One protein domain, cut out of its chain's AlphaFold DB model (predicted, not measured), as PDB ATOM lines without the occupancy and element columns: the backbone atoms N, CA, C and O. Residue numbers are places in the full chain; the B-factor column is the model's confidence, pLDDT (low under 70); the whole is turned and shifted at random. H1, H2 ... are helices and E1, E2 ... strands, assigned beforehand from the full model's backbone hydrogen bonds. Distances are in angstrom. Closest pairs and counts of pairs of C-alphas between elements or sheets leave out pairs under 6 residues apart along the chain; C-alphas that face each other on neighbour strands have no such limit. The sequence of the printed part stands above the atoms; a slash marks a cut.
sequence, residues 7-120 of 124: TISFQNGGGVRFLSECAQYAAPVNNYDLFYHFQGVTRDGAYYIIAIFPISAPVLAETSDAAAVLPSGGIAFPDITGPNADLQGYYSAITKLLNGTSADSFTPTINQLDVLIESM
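This is residues 7 to 120 of the 124 residues of an uncharacterized protein of Anaerolineales bacterium (UniProt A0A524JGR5). The domain is a rod with two unlike halves set end to end: a twisted, curled sheet of four strands, E1 to E4, with H2 packed over one face, and beyond it a half built of H1 beside long loops. The loops belong mainly to residues 21 to 34 and 55 to 86, and the turn around Pro 83 makes the far tip. The printed part has 114 residues, with four strands and two helices in the order E1 E2 E3 E4 H1 H2, and the sheet runs E1 - E2 - E3 - E4, antiparallel throughout. The class is mixed, helices and strands, though under half of the residues, 50 of 114, are in named elements. The whole is only just loose, close to compact, with a radius of gyration of the C-alphas of 16.3 A and spans of 54 by 25 by 20 A.

The sheet is a meander, each strand the antiparallel neighbour of the one before: E1, residues 7 to 10; E2, residues 13 to 20; E3, residues 35 to 42; and E4, residues 48 to 54. Its edge strands are E1 and E4. From edge to edge the strands' lines turn by 72 degrees and the way across the sheet turns by 76 degrees. In the hairpin of E1 and E2, at 132 degrees between directions, N 8 and O 15 are 3.0 A apart, within hydrogen-bond range. In the hairpin of E2 and E3, at 162 degrees, N 37 and O 18 are 2.8 A apart, also within range. In the hairpin of E3 and E4, at 163 degrees, N 36 and O 53 are 2.8 A apart, again within range. H2, residues 110 to 118, is on the sheet; its closest C-alphas to E1 are those of Glu 118 and Phe 10, 4.1 A apart. E2 and H2 are near each other, with 10 pairs of C-alphas within 10 A. H1, residues 87 to 100, is not on the sheet, but only just, with 4 pairs of C-alphas within 10 A. H1 and H2 are apart. In both helices every O i to N i+4 pair is within hydrogen-bond range.

E1 begins at C-alpha 7, (81.544, 52.325, 61.793), and is 10.3 A long. E2 measures 22.3 A, E3 22.7 A and E4 20.5 A from first to last C-alpha. H1 begins at C-alpha 87, (78.448, 78.604, 50.625), and is 19.8 A long. H2 is 12.2 A long and ends at C-alpha 118, (76.631, 43.688, 57.693).

The C-alphas farthest apart, those of Asp 44 and Pro 83, are 53.6 A apart. The links E2 to E3, 14 residues, and E4 to H1, 32 residues, are long. The printed part has no cut. The mean pLDDT of the printed part is 95.1, and no printed residue is under 70.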
ATOM      1  N   THR A   7      80.823  53.589  61.962       97.38
ATOM      2  CA  THR A   7      81.544  52.325  61.793       97.38
ATOM      3  C   THR A   7      80.553  51.189  61.610       97.38
ATOM      4  O   THR A   7      79.562  51.135  62.335       97.38
ATOM      5  N   ILE A   8      80.856  50.264  60.709       97.94
ATOM      6  CA  ILE A   8      80.033  49.083  60.461       97.94
ATOM      7  C   ILE A   8      80.932  47.862  60.271       97.94
ATOM      8  O   ILE A   8      81.980  47.939  59.621       97.94
ATOM      9  N   SER A   9      80.546  46.752  60.890       98.50
ATOM     10  CA  SER A   9      81.250  45.473  60.793       98.50
ATOM     11  C   SER A   9      80.457  44.535  59.899       98.50
ATOM     12  O   SER A   9      79.236  44.500  59.978       98.50
ATOM     13  N   PHE A  10      81.148  43.740  59.094       98.38
ATOM     14  CA  PHE A  10      80.558  42.638  58.337       98.38
ATOM     15  C   PHE A  10      81.189  41.316  58.781       98.38
ATOM     16  O   PHE A  10      82.107  41.305  59.609       98.38
ATOM     17  N   GLN A  11      80.710  40.183  58.266       98.38
ATOM     18  CA  GLN A  11      81.009  38.860  58.835       98.38
ATOM     19  C   GLN A  11      82.512  38.596  59.051       98.38
ATOM     20  O   GLN A  11      82.930  38.056  60.083       98.38
ATOM     21  N   ASN A  12      83.353  39.027  58.109       98.00
ATOM     22  CA  ASN A  12      84.802  38.851  58.158       98.00
ATOM     23  C   ASN A  12      85.601  40.149  57.967       98.00
ATOM     24  O   ASN A  12      86.732  40.099  57.486       98.00
ATOM     25  N   GLY A  13      85.069  41.295  58.396       98.25
ATOM     26  CA  GLY A  13      85.788  42.570  58.341       98.25
ATOM     27  C   GLY A  13      84.990  43.748  58.886       98.25
ATOM     28  O   GLY A  13      84.041  43.576  59.649       98.25
ATOM     29  N   GLY A  14      85.401  44.957  58.527       98.50
ATOM     30  CA  GLY A  14      84.701  46.168  58.934       98.50
ATOM     31  C   GLY A  14      85.233  47.414  58.249       98.50
ATOM     32  O   GLY A  14      86.234  47.383  57.531       98.50
ATOM     33  N   GLY A  15      84.539  48.521  58.461       98.38
ATOM     34  CA  GLY A  15      84.866  49.784  57.827       98.38
ATOM     35  C   GLY A  15      84.011  50.932  58.326       98.38
ATOM     36  O   GLY A  15      83.437  50.890  59.416       98.38
ATOM     37  N   VAL A  16      83.935  51.970  57.506       98.00
ATOM     38  CA  VAL A  16      83.141  53.165  57.770       98.00
ATOM     39  C   VAL A  16      82.153  53.398  56.645       98.00
ATOM     40  O   VAL A  16      82.459  53.171  55.473       98.00
ATOM     41  N   ARG A  17      80.979  53.899  57.010       97.00
ATOM     42  CA  ARG A  17      79.966  54.378  56.082       97.00
ATOM     43  C   ARG A  17      79.621  55.836  56.328       97.00
ATOM     44  O   ARG A  17      79.684  56.321  57.462       97.00
ATOM     45  N   PHE A  18      79.251  56.531  55.267       95.94
ATOM     46  CA  PHE A  18      78.799  57.920  55.272       95.94
ATOM     47  C   PHE A  18      77.948  58.179  54.025       95.94
ATOM     48  O   PHE A  18      78.014  57.421  53.061       95.94
ATOM     49  N   LEU A  19      77.141  59.242  54.039       95.75
ATOM     50  CA  LEU A  19      76.530  59.734  52.801       95.75
ATOM     51  C   LEU A  19      77.465  60.765  52.178       95.75
ATOM     52  O   LEU A  19      78.177  61.469  52.897       95.75
ATOM     53  N   SER A  20      77.479  60.858  50.861       92.88
ATOM     54  CA  SER A  20      78.254  61.867  50.150       92.88
ATOM     55  C   SER A  20      77.606  62.178  48.816       92.88
ATOM     56  O   SER A  20      76.784  61.421  48.317       92.88
ATOM     57  N   GLU A  21      78.034  63.283  48.233       91.25
ATOM     58  CA  GLU A  21      77.883  63.578  46.817       91.25
ATOM     59  C   GLU A  21      79.234  64.063  46.280       91.25
ATOM     60  O   GLU A  21      80.122  64.441  47.058       91.25
ATOM     61  N   CYS A  22      79.409  64.044  44.962       85.62
ATOM     62  CA  CYS A  22      80.605  64.555  44.303       85.62
ATOM     63  C   CYS A  22      80.215  65.651  43.313       85.62
ATOM     64  O   CYS A  22      79.543  65.377  42.327       85.62
ATOM     65  N   ALA A  23      80.707  66.871  43.535       86.25
ATOM     66  CA  ALA A  23      80.507  68.003  42.636       86.25
ATOM     67  C   ALA A  23      81.853  68.612  42.215       86.25
ATOM     68  O   ALA A  23      82.810  68.637  42.989       86.25
ATOM     69  N   GLN A  24      81.929  69.113  40.978       82.94
ATOM     70  CA  GLN A  24      83.134  69.760  40.427       82.94
ATOM     71  C   GLN A  24      83.174  71.279  40.677       82.94
ATOM     72  O   GLN A  24      84.169  71.935  40.381       82.94
ATOM     73  N   TYR A  25      82.088  71.844  41.199       86.00
ATOM     74  CA  TYR A  25      81.914  73.265  41.492       86.00
ATOM     75  C   TYR A  25      81.039  73.421  42.744       86.00
ATOM     76  O   TYR A  25      80.587  72.431  43.319       86.00
ATOM     77  N   ALA A  26      80.803  74.662  43.179       87.62
ATOM     78  CA  ALA A  26      79.843  74.953  44.239       87.62
ATOM     79  C   ALA A  26      78.417  74.648  43.751       87.62
ATOM     80  O   ALA A  26      77.789  75.490  43.113       87.62
ATOM     81  N   ALA A  27      77.949  73.429  44.007       91.56
ATOM     82  CA  ALA A  27      76.654  72.926  43.570       91.56
ATOM     83  C   ALA A  27      75.688  72.739  44.756       91.56
ATOM     84  O   ALA A  27      76.148  72.495  45.882       91.56
ATOM     85  N   PRO A  28      74.368  72.832  44.525       94.25
ATOM     86  CA  PRO A  28      73.365  72.416  45.497       94.25
ATOM     87  C   PRO A  28      73.448  70.919  45.800       94.25
ATOM     88  O   PRO A  28      73.589  70.104  44.884       94.25
ATOM     89  N   VAL A  29      73.266  70.572  47.075       95.31
ATOM     90  CA  VAL A  29      73.150  69.175  47.509       95.31
ATOM     91  C   VAL A  29      71.783  68.628  47.103       95.31
ATOM     92  O   VAL A  29      70.767  69.270  47.390       95.31
ATOM     93  N   ASN A  30      71.733  67.463  46.454       96.25
ATOM     94  CA  ASN A  30      70.506  66.970  45.812       96.25
ATOM     95  C   ASN A  30      70.392  65.430  45.773       96.25
ATOM     96  O   ASN A  30      71.376  64.725  45.974       96.25
ATOM     97  N   ASN A  31      69.190  64.901  45.517       96.88
ATOM     98  CA  ASN A  31      68.926  63.453  45.503       96.88
ATOM     99  C   ASN A  31      69.473  62.718  44.271       96.88
ATOM    100  O   ASN A  31      69.670  61.508  44.349       96.88
ATOM    101  N   TYR A  32      69.716  63.406  43.152       95.69
ATOM    102  CA  TYR A  32      70.308  62.786  41.965       95.69
ATOM    103  C   TYR A  32      71.780  62.412  42.195       95.69
ATOM    104  O   TYR A  32      72.230  61.368  41.723       95.69
ATOM    105  N   ASP A  33      72.507  63.235  42.956       95.38
ATOM    106  CA  ASP A  33      73.943  63.064  43.202       95.38
ATOM    107  C   ASP A  33      74.280  62.463  44.584       95.38
ATOM    108  O   ASP A  33      75.432  62.082  44.820       95.38
ATOM    109  N   LEU A  34      73.310  62.356  45.502       96.25
ATOM    110  CA  LEU A  34      73.515  61.778  46.834       96.25
ATOM    111  C   LEU A  34      73.657  60.248  46.778       96.25
ATOM    112  O   LEU A  34      72.844  59.524  46.203       96.25
ATOM    113  N   PHE A  35      74.672  59.732  47.467       97.19
ATOM    114  CA  PHE A  35      74.899  58.299  47.603       97.19
ATOM    115  C   PHE A  35      75.327  57.902  49.015       97.19
ATOM    116  O   PHE A  35      75.989  58.641  49.747       97.19
ATOM    117  N   TYR A  36      74.972  56.675  49.380       97.69
ATOM    118  CA  TYR A  36      75.536  55.955  50.510       97.69
ATOM    119  C   TYR A  36      76.878  55.364  50.083       97.69
ATOM    120  O   TYR A  36      76.965  54.684  49.060       97.69
ATOM    121  N   HIS A  37      77.916  55.596  50.876       97.75
ATOM    122  CA  HIS A  37      79.254  55.073  50.651       97.75
ATOM    123  C   HIS A  37      79.695  54.253  51.856       97.75
ATOM    124  O   HIS A  37      79.704  54.758  52.979       97.75
ATOM    125  N   PHE A  38      80.120  53.019  51.620       98.31
ATOM    126  CA  PHE A  38      80.869  52.217  52.576       98.31
ATOM    127  C   PHE A  38      82.260  51.930  52.019       98.31
ATOM    128  O   PHE A  38      82.396  51.555  50.854       98.31
ATOM    129  N   GLN A  39      83.270  52.052  52.876       98.31
ATOM    130  CA  GLN A  39      84.626  51.589  52.606       98.31
ATOM    131  C   GLN A  39      85.174  50.818  53.809       98.31
ATOM    132  O   GLN A  39      85.049  51.262  54.955       98.31
ATOM    133  N   GLY A  40      85.800  49.670  53.566       98.38
ATOM    134  CA  GLY A  40      86.295  48.800  54.630       98.38
ATOM    135  C   GLY A  40      87.310  47.772  54.159       98.38
ATOM    136  O   GLY A  40      87.644  47.701  52.980       98.38
ATOM    137  N   VAL A  41      87.803  46.975  55.099       98.50
ATOM    138  CA  VAL A  41      88.784  45.913  54.848       98.50
ATOM    139  C   VAL A  41      88.358  44.612  55.514       98.50
ATOM    140  O   VAL A  41      87.671  44.616  56.543       98.50
ATOM    141  N   THR A  42      88.767  43.482  54.942       98.38
ATOM    142  CA  THR A  42      88.661  42.186  55.620       98.38
ATOM    143  C   THR A  42      89.591  42.126  56.831       98.38
ATOM    144  O   THR A  42      90.600  42.823  56.912       98.38
ATOM    145  N   ARG A  43      89.252  41.278  57.807       97.75
ATOM    146  CA  ARG A  43      89.997  41.132  59.070       97.75
ATOM    147  C   ARG A  43      91.421  40.606  58.867       97.75
ATOM    148  O   ARG A  43      92.294  40.902  59.672       97.75
ATOM    149  N   ASP A  44      91.641  39.834  57.811       97.19
ATOM    150  CA  ASP A  44      92.964  39.370  57.383       97.19
ATOM    151  C   ASP A  44      93.761  40.438  56.607       97.19
ATOM    152  O   ASP A  44      94.929  40.221  56.294       97.19
ATOM    153  N   GLY A  45      93.150  41.590  56.305       96.69
ATOM    154  CA  GLY A  45      93.756  42.680  55.545       96.69
ATOM    155  C   GLY A  45      93.940  42.395  54.053       96.69
ATOM    156  O   GLY A  45      94.574  43.197  53.371       96.69
ATOM    157  N   ALA A  46      93.417  41.280  53.537       97.44
ATOM    158  CA  ALA A  46      93.656  40.851  52.160       97.44
ATOM    159  C   ALA A  46      92.801  41.600  51.124       97.44
ATOM    160  O   ALA A  46      93.226  41.750  49.978       97.44
ATOM    161  N   TYR A  47      91.621  42.090  51.514       98.00
ATOM    162  CA  TYR A  47      90.679  42.737  50.603       98.00
ATOM    163  C   TYR A  47      90.243  44.103  51.121       98.00
ATOM    164  O   TYR A  47      89.917  44.269  52.298       98.00
ATOM    165  N   TYR A  48      90.187  45.065  50.200       98.06
ATOM    166  CA  TYR A  48      89.571  46.374  50.387       98.06
ATOM    167  C   TYR A  48      88.240  46.413  49.636       98.06
ATOM    168  O   TYR A  48      88.168  46.028  48.469       98.06
ATOM    169  N   ILE A  49      87.185  46.853  50.315       97.88
ATOM    170  CA  ILE A  49      85.813  46.842  49.820       97.88
ATOM    171  C   ILE A  49      85.325  48.282  49.730       97.88
ATOM    172  O   ILE A  49      85.429  49.027  50.704       97.88
ATOM    173  N   ILE A  50      84.733  48.635  48.590       98.06
ATOM    174  CA  ILE A  50      83.901  49.827  48.432       98.06
ATOM    175  C   ILE A  50      82.508  49.372  47.995       98.06
ATOM    176  O   ILE A  50      82.383  48.602  47.044       98.06
ATOM    177  N   ALA A  51      81.469  49.883  48.652       97.69
ATOM    178  CA  ALA A  51      80.085  49.737  48.216       97.69
ATOM    179  C   ALA A  51      79.429  51.120  48.111       97.69
ATOM    180  O   ALA A  51      79.492  51.914  49.050       97.69
ATOM    181  N   ILE A  52      78.821  51.407  46.958       97.81
ATOM    182  CA  ILE A  52      78.166  52.685  46.661       97.81
ATOM    183  C   ILE A  52      76.740  52.392  46.218       97.81
ATOM    184  O   ILE A  52      76.535  51.633  45.271       97.81
ATOM    185  N   PHE A  53      75.770  53.007  46.887       97.62
ATOM    186  CA  PHE A  53      74.355  52.861  46.561       97.62
ATOM    187  C   PHE A  53      73.697  54.233  46.422       97.62
ATOM    188  O   PHE A  53      73.987  55.118  47.232       97.62
ATOM    189  N   PRO A  54      72.795  54.421  45.443       96.94
ATOM    190  CA  PRO A  54      71.971  55.621  45.396       96.94
ATOM    191  C   PRO A  54      71.079  55.678  46.638       96.94
ATOM    192  O   PRO A  54      70.581  54.649  47.107       96.94
ATOM    193  N   ILE A  55      70.883  56.878  47.174       97.75
ATOM    194  CA  ILE A  55      70.006  57.115  48.318       97.75
ATOM    195  C   ILE A  55      69.431  58.524  48.229       97.75
ATOM    196  O   ILE A  55      70.159  59.472  47.952       97.75
ATOM    197  N   SER A  56      68.141  58.672  48.501       97.50
ATOM    198  CA  SER A  56      67.481  59.971  48.560       97.50
ATOM    199  C   SER A  56      67.086  60.338  49.985       97.50
ATOM    200  O   SER A  56      66.789  59.479  50.824       97.50
ATOM    201  N   ALA A  57      67.082  61.638  50.260       97.12
ATOM    202  CA  ALA A  57      66.591  62.227  51.493       97.12
ATOM    203  C   ALA A  57      65.322  63.048  51.203       97.12
ATOM    204  O   ALA A  57      65.290  63.815  50.238       97.12
ATOM    205  N   PRO A  58      64.289  62.982  52.061       97.00
ATOM    206  CA  PRO A  58      62.999  63.631  51.806       97.00
ATOM    207  C   PRO A  58      63.049  65.167  51.882       97.00
ATOM    208  O   PRO A  58      62.064  65.831  51.579       97.00
ATOM    209  N   VAL A  59      64.178  65.727  52.322       96.00
ATOM    210  CA  VAL A  59      64.403  67.163  52.543       96.00
ATOM    211  C   VAL A  59      65.261  67.816  51.455       96.00
ATOM    212  O   VAL A  59      65.487  69.024  51.506       96.00
ATOM    213  N   LEU A  60      65.771  67.042  50.493       97.00
ATOM    214  CA  LEU A  60      66.602  67.550  49.403       97.00
ATOM    215  C   LEU A  60      65.791  67.708  48.118       97.00
ATOM    216  O   LEU A  60      64.864  66.947  47.861       97.00
ATOM    217  N   ALA A  61      66.165  68.693  47.303       97.25
ATOM    218  CA  ALA A  61      65.675  68.784  45.933       97.25
ATOM    219  C   ALA A  61      66.160  67.583  45.107       97.25
ATOM    220  O   ALA A  61      67.197  66.986  45.395       97.25
ATOM    221  N   GLU A  62      65.423  67.261  44.044       95.94
ATOM    222  CA  GLU A  62      65.778  66.139  43.172       95.94
ATOM    223  C   GLU A  62      67.032  66.411  42.338       95.94
ATOM    224  O   GLU A  62      67.840  65.514  42.146       95.94
ATOM    225  N   THR A  63      67.230  67.644  41.871       94.94
ATOM    226  CA  THR A  63      68.307  68.004  40.934       94.94
ATOM    227  C   THR A  63      69.240  69.068  41.504       94.94
ATOM    228  O   THR A  63      68.841  69.824  42.385       94.94
ATOM    229  N   SER A  64      70.426  69.217  40.912       93.12
ATOM    230  CA  SER A  64      71.402  70.276  41.220       93.12
ATOM    231  C   SER A  64      71.048  71.673  40.681       93.12
ATOM    232  O   SER A  64      71.857  72.594  40.784       93.12
ATOM    233  N   ASP A  65      69.856  71.873  40.111       93.25
ATOM    234  CA  ASP A  65      69.369  73.207  39.754       93.25
ATOM    235  C   ASP A  65      69.113  74.037  41.026       93.25
ATOM    236  O   ASP A  65      68.327  73.651  41.893       93.25
ATOM    237  N   ALA A  66      69.759  75.200  41.137       91.25
ATOM    238  CA  ALA A  66      69.591  76.112  42.269       91.25
ATOM    239  C   ALA A  66      68.152  76.647  42.407       91.25
ATOM    240  O   ALA A  66      67.762  77.065  43.498       91.25
ATOM    241  N   ALA A  67      67.366  76.626  41.325       91.75
ATOM    242  CA  ALA A  67      65.956  77.006  41.307       91.75
ATOM    243  C   ALA A  67      64.994  75.808  41.452       91.75
ATOM    244  O   ALA A  67      63.777  75.989  41.336       91.75
ATOM    245  N   ALA A  68      65.504  74.596  41.700       94.38
ATOM    246  CA  ALA A  68      64.675  73.412  41.896       94.38
ATOM    247  C   ALA A  68      63.690  73.587  43.063       94.38
ATOM    248  O   ALA A  68      63.983  74.220  44.081       94.38
ATOM    249  N   VAL A  69      62.509  72.977  42.930       94.69
ATOM    250  CA  VAL A  69      61.499  72.973  43.993       94.69
ATOM    251  C   VAL A  69      62.044  72.211  45.200       94.69
ATOM    252  O   VAL A  69      62.386  71.034  45.101       94.69
ATOM    253  N   LEU A  70      62.095  72.882  46.350       95.69
ATOM    254  CA  LEU A  70      62.534  72.278  47.603       95.69
ATOM    255  C   LEU A  70      61.363  71.592  48.312       95.69
ATOM    256  O   LEU A  70      60.297  72.201  48.458       95.69
ATOM    257  N   PRO A  71      61.555  70.367  48.825       96.06
ATOM    258  CA  PRO A  71      60.615  69.770  49.760       96.06
ATOM    259  C   PRO A  71      60.488  70.575  51.060       96.06
ATOM    260  O   PRO A  71      61.310  71.436  51.390       96.06
ATOM    261  N   SER A  72      59.465  70.246  51.850       95.12
ATOM    262  CA  SER A  72      59.269  70.845  53.173       95.12
ATOM    263  C   SER A  72      60.490  70.618  54.070       95.12
ATOM    264  O   SER A  72      60.892  69.481  54.305       95.12
ATOM    265  N   GLY A  73      61.045  71.702  54.617       93.25
ATOM    266  CA  GLY A  73      62.240  71.659  55.470       93.25
ATOM    267  C   GLY A  73      63.572  71.650  54.712       93.25
ATOM    268  O   GLY A  73      64.618  71.608  55.359       93.25
ATOM    269  N   GLY A  74      63.550  71.718  53.376       95.19
ATOM    270  CA  GLY A  74      64.747  71.906  52.563       95.19
ATOM    271  C   GLY A  74      65.385  73.285  52.749       95.19
ATOM    272  O   GLY A  74      64.747  74.242  53.191       95.19
ATOM    273  N   ILE A  75      66.669  73.384  52.409       96.00
ATOM    274  CA  ILE A  75      67.459  74.618  52.512       96.00
ATOM    275  C   ILE A  75      67.789  75.091  51.100       96.00
ATOM    276  O   ILE A  75      68.370  74.344  50.315       96.00
ATOM    277  N   ALA A  76      67.432  76.337  50.791       94.75
ATOM    278  CA  ALA A  76      67.716  76.930  49.492       94.75
ATOM    279  C   ALA A  76      69.214  77.137  49.281       94.75
ATOM    280  O   ALA A  76      69.938  77.540  50.195       94.75
ATOM    281  N   PHE A  77      69.664  76.872  48.056       94.75
ATOM    282  CA  PHE A  77      71.025  77.181  47.652       94.75
ATOM    283  C   PHE A  77      71.218  78.708  47.605       94.75
ATOM    284  O   PHE A  77      70.341  79.410  47.094       94.75
ATOM    285  N   PRO A  78      72.317  79.252  48.160       93.00
ATOM    286  CA  PRO A  78      72.545  80.692  48.158       93.00
ATOM    287  C   PRO A  78      72.832  81.209  46.744       93.00
ATOM    288  O   PRO A  78      73.422  80.511  45.920       93.00
ATOM    289  N   ASP A  79      72.488  82.470  46.483       90.25
ATOM    290  CA  ASP A  79      72.969  83.170  45.290       90.25
ATOM    291  C   ASP A  79      74.482  83.402  45.409       90.25
ATOM    292  O   ASP A  79      74.944  84.287  46.133       90.25
ATOM    293  N   ILE A  80      75.253  82.588  44.688       86.44
ATOM    294  CA  ILE A  80      76.720  82.621  44.693       86.44
ATOM    295  C   ILE A  80      77.315  83.807  43.928       86.44
ATOM    296  O   ILE A  80      78.524  84.022  43.991       86.44
ATOM    297  N   THR A  81      76.496  84.564  43.195       87.62
ATOM    298  CA  THR A  81      76.935  85.750  42.444       87.62
ATOM    299  C   THR A  81      76.797  87.040  43.256       87.62
ATOM    300  O   THR A  81      77.380  88.066  42.897       87.62
ATOM    301  N   GLY A  82      76.060  86.991  44.369       86.25
ATOM    302  CA  GLY A  82      75.832  88.123  45.255       86.25
ATOM    303  C   GLY A  82      76.984  88.381  46.241       86.25
ATOM    304  O   GLY A  82      77.732  87.471  46.601       86.25
ATOM    305  N   PRO A  83      77.100  89.612  46.776       84.12
ATOM    306  CA  PRO A  83      78.154  89.984  47.727       84.12
ATOM    307  C   PRO A  83      78.052  89.274  49.091       84.12
ATOM    308  O   PRO A  83      78.997  89.320  49.871       84.12
ATOM    309  N   ASN A  84      76.917  88.629  49.377       84.06
ATOM    310  CA  ASN A  84      76.627  87.946  50.641       84.06
ATOM    311  C   ASN A  84      76.572  86.413  50.483       84.06
ATOM    312  O   ASN A  84      75.913  85.742  51.277       84.06
ATOM    313  N   ALA A  85      77.199  85.859  49.441       87.44
ATOM    314  CA  ALA A  85      77.218  84.420  49.201       87.44
ATOM    315  C   ALA A  85      77.880  83.666  50.370       87.44
ATOM    316  O   ALA A  85      79.077  83.811  50.613       87.44
ATOM    317  N   ASP A  86      77.108  82.826  51.065       91.50
ATOM    318  CA  ASP A  86      77.593  81.989  52.170       91.50
ATOM    319  C   ASP A  86      77.461  80.495  51.845       91.50
ATOM    320  O   ASP A  86      76.579  79.775  52.322       91.50
ATOM    321  N   LEU A  87      78.370  80.018  50.994       91.50
ATOM    322  CA  LEU A  87      78.448  78.604  50.625       91.50
ATOM    323  C   LEU A  87      78.847  77.709  51.801       91.50
ATOM    324  O   LEU A  87      78.359  76.585  51.929       91.50
ATOM    325  N   GLN A  88      79.734  78.192  52.671       92.06
ATOM    326  CA  GLN A  88      80.185  77.413  53.820       92.06
ATOM    327  C   GLN A  88      79.040  77.201  54.816       92.06
ATOM    328  O   GLN A  88      78.840  76.078  55.293       92.06
ATOM    329  N   GLY A  89      78.269  78.253  55.098       94.75
ATOM    330  CA  GLY A  89      77.067  78.191  55.920       94.75
ATOM    331  C   GLY A  89      76.012  77.272  55.322       94.75
ATOM    332  O   GLY A  89      75.479  76.427  56.044       94.75
ATOM    333  N   TYR A  90      75.787  77.342  54.006       94.75
ATOM    334  CA  TYR A  90      74.895  76.420  53.298       94.75
ATOM    335  C   TYR A  90      75.288  74.951  53.516       94.75
ATOM    336  O   TYR A  90      74.486  74.170  54.031       94.75
ATOM    337  N   TYR A  91      76.534  74.564  53.215       93.62
ATOM    338  CA  TYR A  91      76.961  73.168  53.375       93.62
ATOM    339  C   TYR A  91      76.966  72.710  54.837       93.62
ATOM    340  O   TYR A  91      76.668  71.546  55.120       93.62
ATOM    341  N   SER A  92      77.269  73.605  55.783       94.25
ATOM    342  CA  SER A  92      77.162  73.324  57.220       94.25
ATOM    343  C   SER A  92      75.712  73.049  57.629       94.25
ATOM    344  O   SER A  92      75.426  72.067  58.324       94.25
ATOM    345  N   ALA A  93      74.774  73.861  57.138       95.69
ATOM    346  CA  ALA A  93      73.353  73.713  57.415       95.69
ATOM    347  C   ALA A  93      72.777  72.433  56.789       95.69
ATOM    348  O   ALA A  93      72.078  71.696  57.483       95.69
ATOM    349  N   ILE A  94      73.139  72.105  55.544       95.44
ATOM    350  CA  ILE A  94      72.760  70.834  54.906       95.44
ATOM    351  C   ILE A  94      73.336  69.639  55.670       95.44
ATOM    352  O   ILE A  94      72.616  68.685  55.955       95.44
ATOM    353  N   THR A  95      74.608  69.692  56.073       94.56
ATOM    354  CA  THR A  95      75.228  68.616  56.866       94.56
ATOM    355  C   THR A  95      74.461  68.397  58.171       94.56
ATOM    356  O   THR A  95      74.174  67.260  58.549       94.56
ATOM    357  N   LYS A  96      74.082  69.480  58.861       95.00
ATOM    358  CA  LYS A  96      73.272  69.415  60.084       95.00
ATOM    359  C   LYS A  96      71.871  68.859  59.817       95.00
ATOM    360  O   LYS A  96      71.400  68.045  60.608       95.00
ATOM    361  N   LEU A  97      71.232  69.275  58.725       95.44
ATOM    362  CA  LEU A  97      69.917  68.798  58.303       95.44
ATOM    363  C   LEU A  97      69.936  67.288  58.036       95.44
ATOM    364  O   LEU A  97      69.144  66.557  58.628       95.44
ATOM    365  N   LEU A  98      70.882  66.802  57.230       95.44
ATOM    366  CA  LEU A  98      71.028  65.374  56.931       95.44
ATOM    367  C   LEU A  98      71.362  64.560  58.187       95.44
ATOM    368  O   LEU A  98      70.783  63.500  58.397       95.44
ATOM    369  N   ASN A  99      72.218  65.078  59.074       93.69
ATOM    370  CA  ASN A  99      72.538  64.418  60.346       93.69
ATOM    371  C   ASN A  99      71.359  64.356  61.326       93.69
ATOM    372  O   ASN A  99      71.339  63.481  62.191       93.69
ATOM    373  N   GLY A 100      70.424  65.305  61.235       93.31
ATOM    374  CA  GLY A 100      69.195  65.336  62.031       93.31
ATOM    375  C   GLY A 100      68.022  64.593  61.387       93.31
ATOM    376  O   GLY A 100      67.003  64.394  62.044       93.31
ATOM    377  N   THR A 101      68.151  64.189  60.123       94.50
ATOM    378  CA  THR A 101      67.120  63.448  59.391       94.50
ATOM    379  C   THR A 101      67.098  61.996  59.867       94.50
ATOM    380  O   THR A 101      68.144  61.368  60.035       94.50
ATOM    381  N   SER A 102      65.902  61.449  60.109       94.75
ATOM    382  CA  SER A 102      65.757  60.065  60.572       94.75
ATOM    383  C   SER A 102      66.312  59.082  59.539       94.75
ATOM    384  O   SER A 102      65.958  59.165  58.364       94.75
ATOM    385  N   ALA A 103      67.120  58.115  59.982       94.12
ATOM    386  CA  ALA A 103      67.699  57.064  59.139       94.12
ATOM    387  C   ALA A 103      66.642  56.260  58.351       94.12
ATOM    388  O   ALA A 103      66.907  55.829  57.229       94.12
ATOM    389  N   ASP A 104      65.438  56.120  58.913       95.69
ATOM    390  CA  ASP A 104      64.310  55.401  58.307       95.69
ATOM    391  C   ASP A 104      63.509  56.238  57.300       95.69
ATOM    392  O   ASP A 104      62.615  55.717  56.641       95.69
ATOM    393  N   SER A 105      63.802  57.537  57.182       96.38
ATOM    394  CA  SER A 105      63.115  58.433  56.240       96.38
ATOM    395  C   SER A 105      63.807  58.550  54.880       96.38
ATOM    396  O   SER A 105      63.228  59.104  53.949       96.38
ATOM    397  N   PHE A 106      65.029  58.024  54.759       97.75
ATOM    398  CA  PHE A 106      65.746  57.929  53.488       97.75
ATOM    399  C   PHE A 106      65.158  56.822  52.607       97.75
ATOM    400  O   PHE A 106      64.532  55.889  53.112       97.75
ATOM    401  N   THR A 107      65.378  56.908  51.295       97.94
ATOM    402  CA  THR A 107      64.969  55.861  50.346       97.94
ATOM    403  C   THR A 107      66.138  55.443  49.441       97.94
ATOM    404  O   THR A 107      66.598  56.259  48.645       97.94
ATOM    405  N   PRO A 108      66.620  54.183  49.506       98.00
ATOM    406  CA  PRO A 108      66.348  53.176  50.543       98.00
ATOM    407  C   PRO A 108      66.688  53.681  51.951       98.00
ATOM    408  O   PRO A 108      67.419  54.663  52.096       98.00
ATOM    409  N   THR A 109      66.185  53.027  53.002       98.06
ATOM    410  CA  THR A 109      66.532  53.473  54.359       98.06
ATOM    411  C   THR A 109      68.002  53.196  54.649       98.06
ATOM    412  O   THR A 109      68.577  52.218  54.160       98.06
ATOM    413  N   ILE A 110      68.624  54.022  55.494       97.12
ATOM    414  CA  ILE A 110      70.021  53.793  55.891       97.12
ATOM    415  C   ILE A 110      70.153  52.434  56.591       97.12
ATOM    416  O   ILE A 110      71.101  51.709  56.326       97.12
ATOM    417  N   ASN A 111      69.169  52.052  57.412       96.19
ATOM    418  CA  ASN A 111      69.166  50.768  58.113       96.19
ATOM    419  C   ASN A 111      69.139  49.567  57.149       96.19
ATOM    420  O   ASN A 111      69.795  48.563  57.408       96.19
ATOM    421  N   GLN A 112      68.423  49.655  56.021       97.69
ATOM    422  CA  GLN A 112      68.429  48.595  55.003       97.69
ATOM    423  C   GLN A 112      69.805  48.438  54.349       97.69
ATOM    424  O   GLN A 112      70.254  47.315  54.120       97.69
ATOM    425  N   LEU A 113      70.478  49.555  54.062       98.25
ATOM    426  CA  LEU A 113      71.824  49.541  53.491       98.25
ATOM    427  C   LEU A 113      72.866  49.072  54.515       98.25
ATOM    428  O   LEU A 113      73.740  48.288  54.159       98.25
ATOM    429  N   ASP A 114      72.743  49.476  55.782       97.94
ATOM    430  CA  ASP A 114      73.601  48.999  56.872       97.94
ATOM    431  C   ASP A 114      73.474  47.461  57.006       97.94
ATOM    432  O   ASP A 114      74.479  46.756  56.937       97.94
ATOM    433  N   VAL A 115      72.253  46.910  57.049       98.19
ATOM    434  CA  VAL A 115      72.023  45.447  57.092       98.19
ATOM    435  C   VAL A 115      72.624  44.726  55.877       98.19
ATOM    436  O   VAL A 115      73.196  43.642  56.018       98.19
ATOM    437  N   LEU A 116      72.530  45.312  54.678       98.25
ATOM    438  CA  LEU A 116      73.163  44.754  53.482       98.25
ATOM    439  C   LEU A 116      74.686  44.657  53.655       98.25
ATOM    440  O   LEU A 116      75.261  43.604  53.374       98.25
ATOM    441  N   ILE A 117      75.332  45.717  54.148       98.50
ATOM    442  CA  ILE A 117      76.776  45.729  54.414       98.50
ATOM    443  C   ILE A 117      77.137  44.705  55.495       98.50
ATOM    444  O   ILE A 117      78.056  43.914  55.294       98.50
ATOM    445  N   GLU A 118      76.402  44.655  56.605       98.62
ATOM    446  CA  GLU A 118      76.631  43.688  57.693       98.62
ATOM    447  C   GLU A 118      76.559  42.233  57.212       98.62
ATOM    448  O   GLU A 118      77.314  41.375  57.680       98.62
ATOM    449  N   SER A 119      75.687  41.954  56.238       98.38
ATOM    450  CA  SER A 119      75.501  40.612  55.686       98.38
ATOM    451  C   SER A 119      76.675  40.114  54.837       98.38
ATOM    452  O   SER A 119      76.768  38.909  54.590       98.38
ATOM    453  N   MET A 120      77.584  40.997  54.407       97.69
ATOM    454  CA  MET A 120      78.672  40.633  53.502       97.69
ATOM    455  C   MET A 120      79.630  39.618  54.133       97.69
ATOM    456  O   MET A 120      80.081  39.764  55.271       97.69
TER     457      MET A 120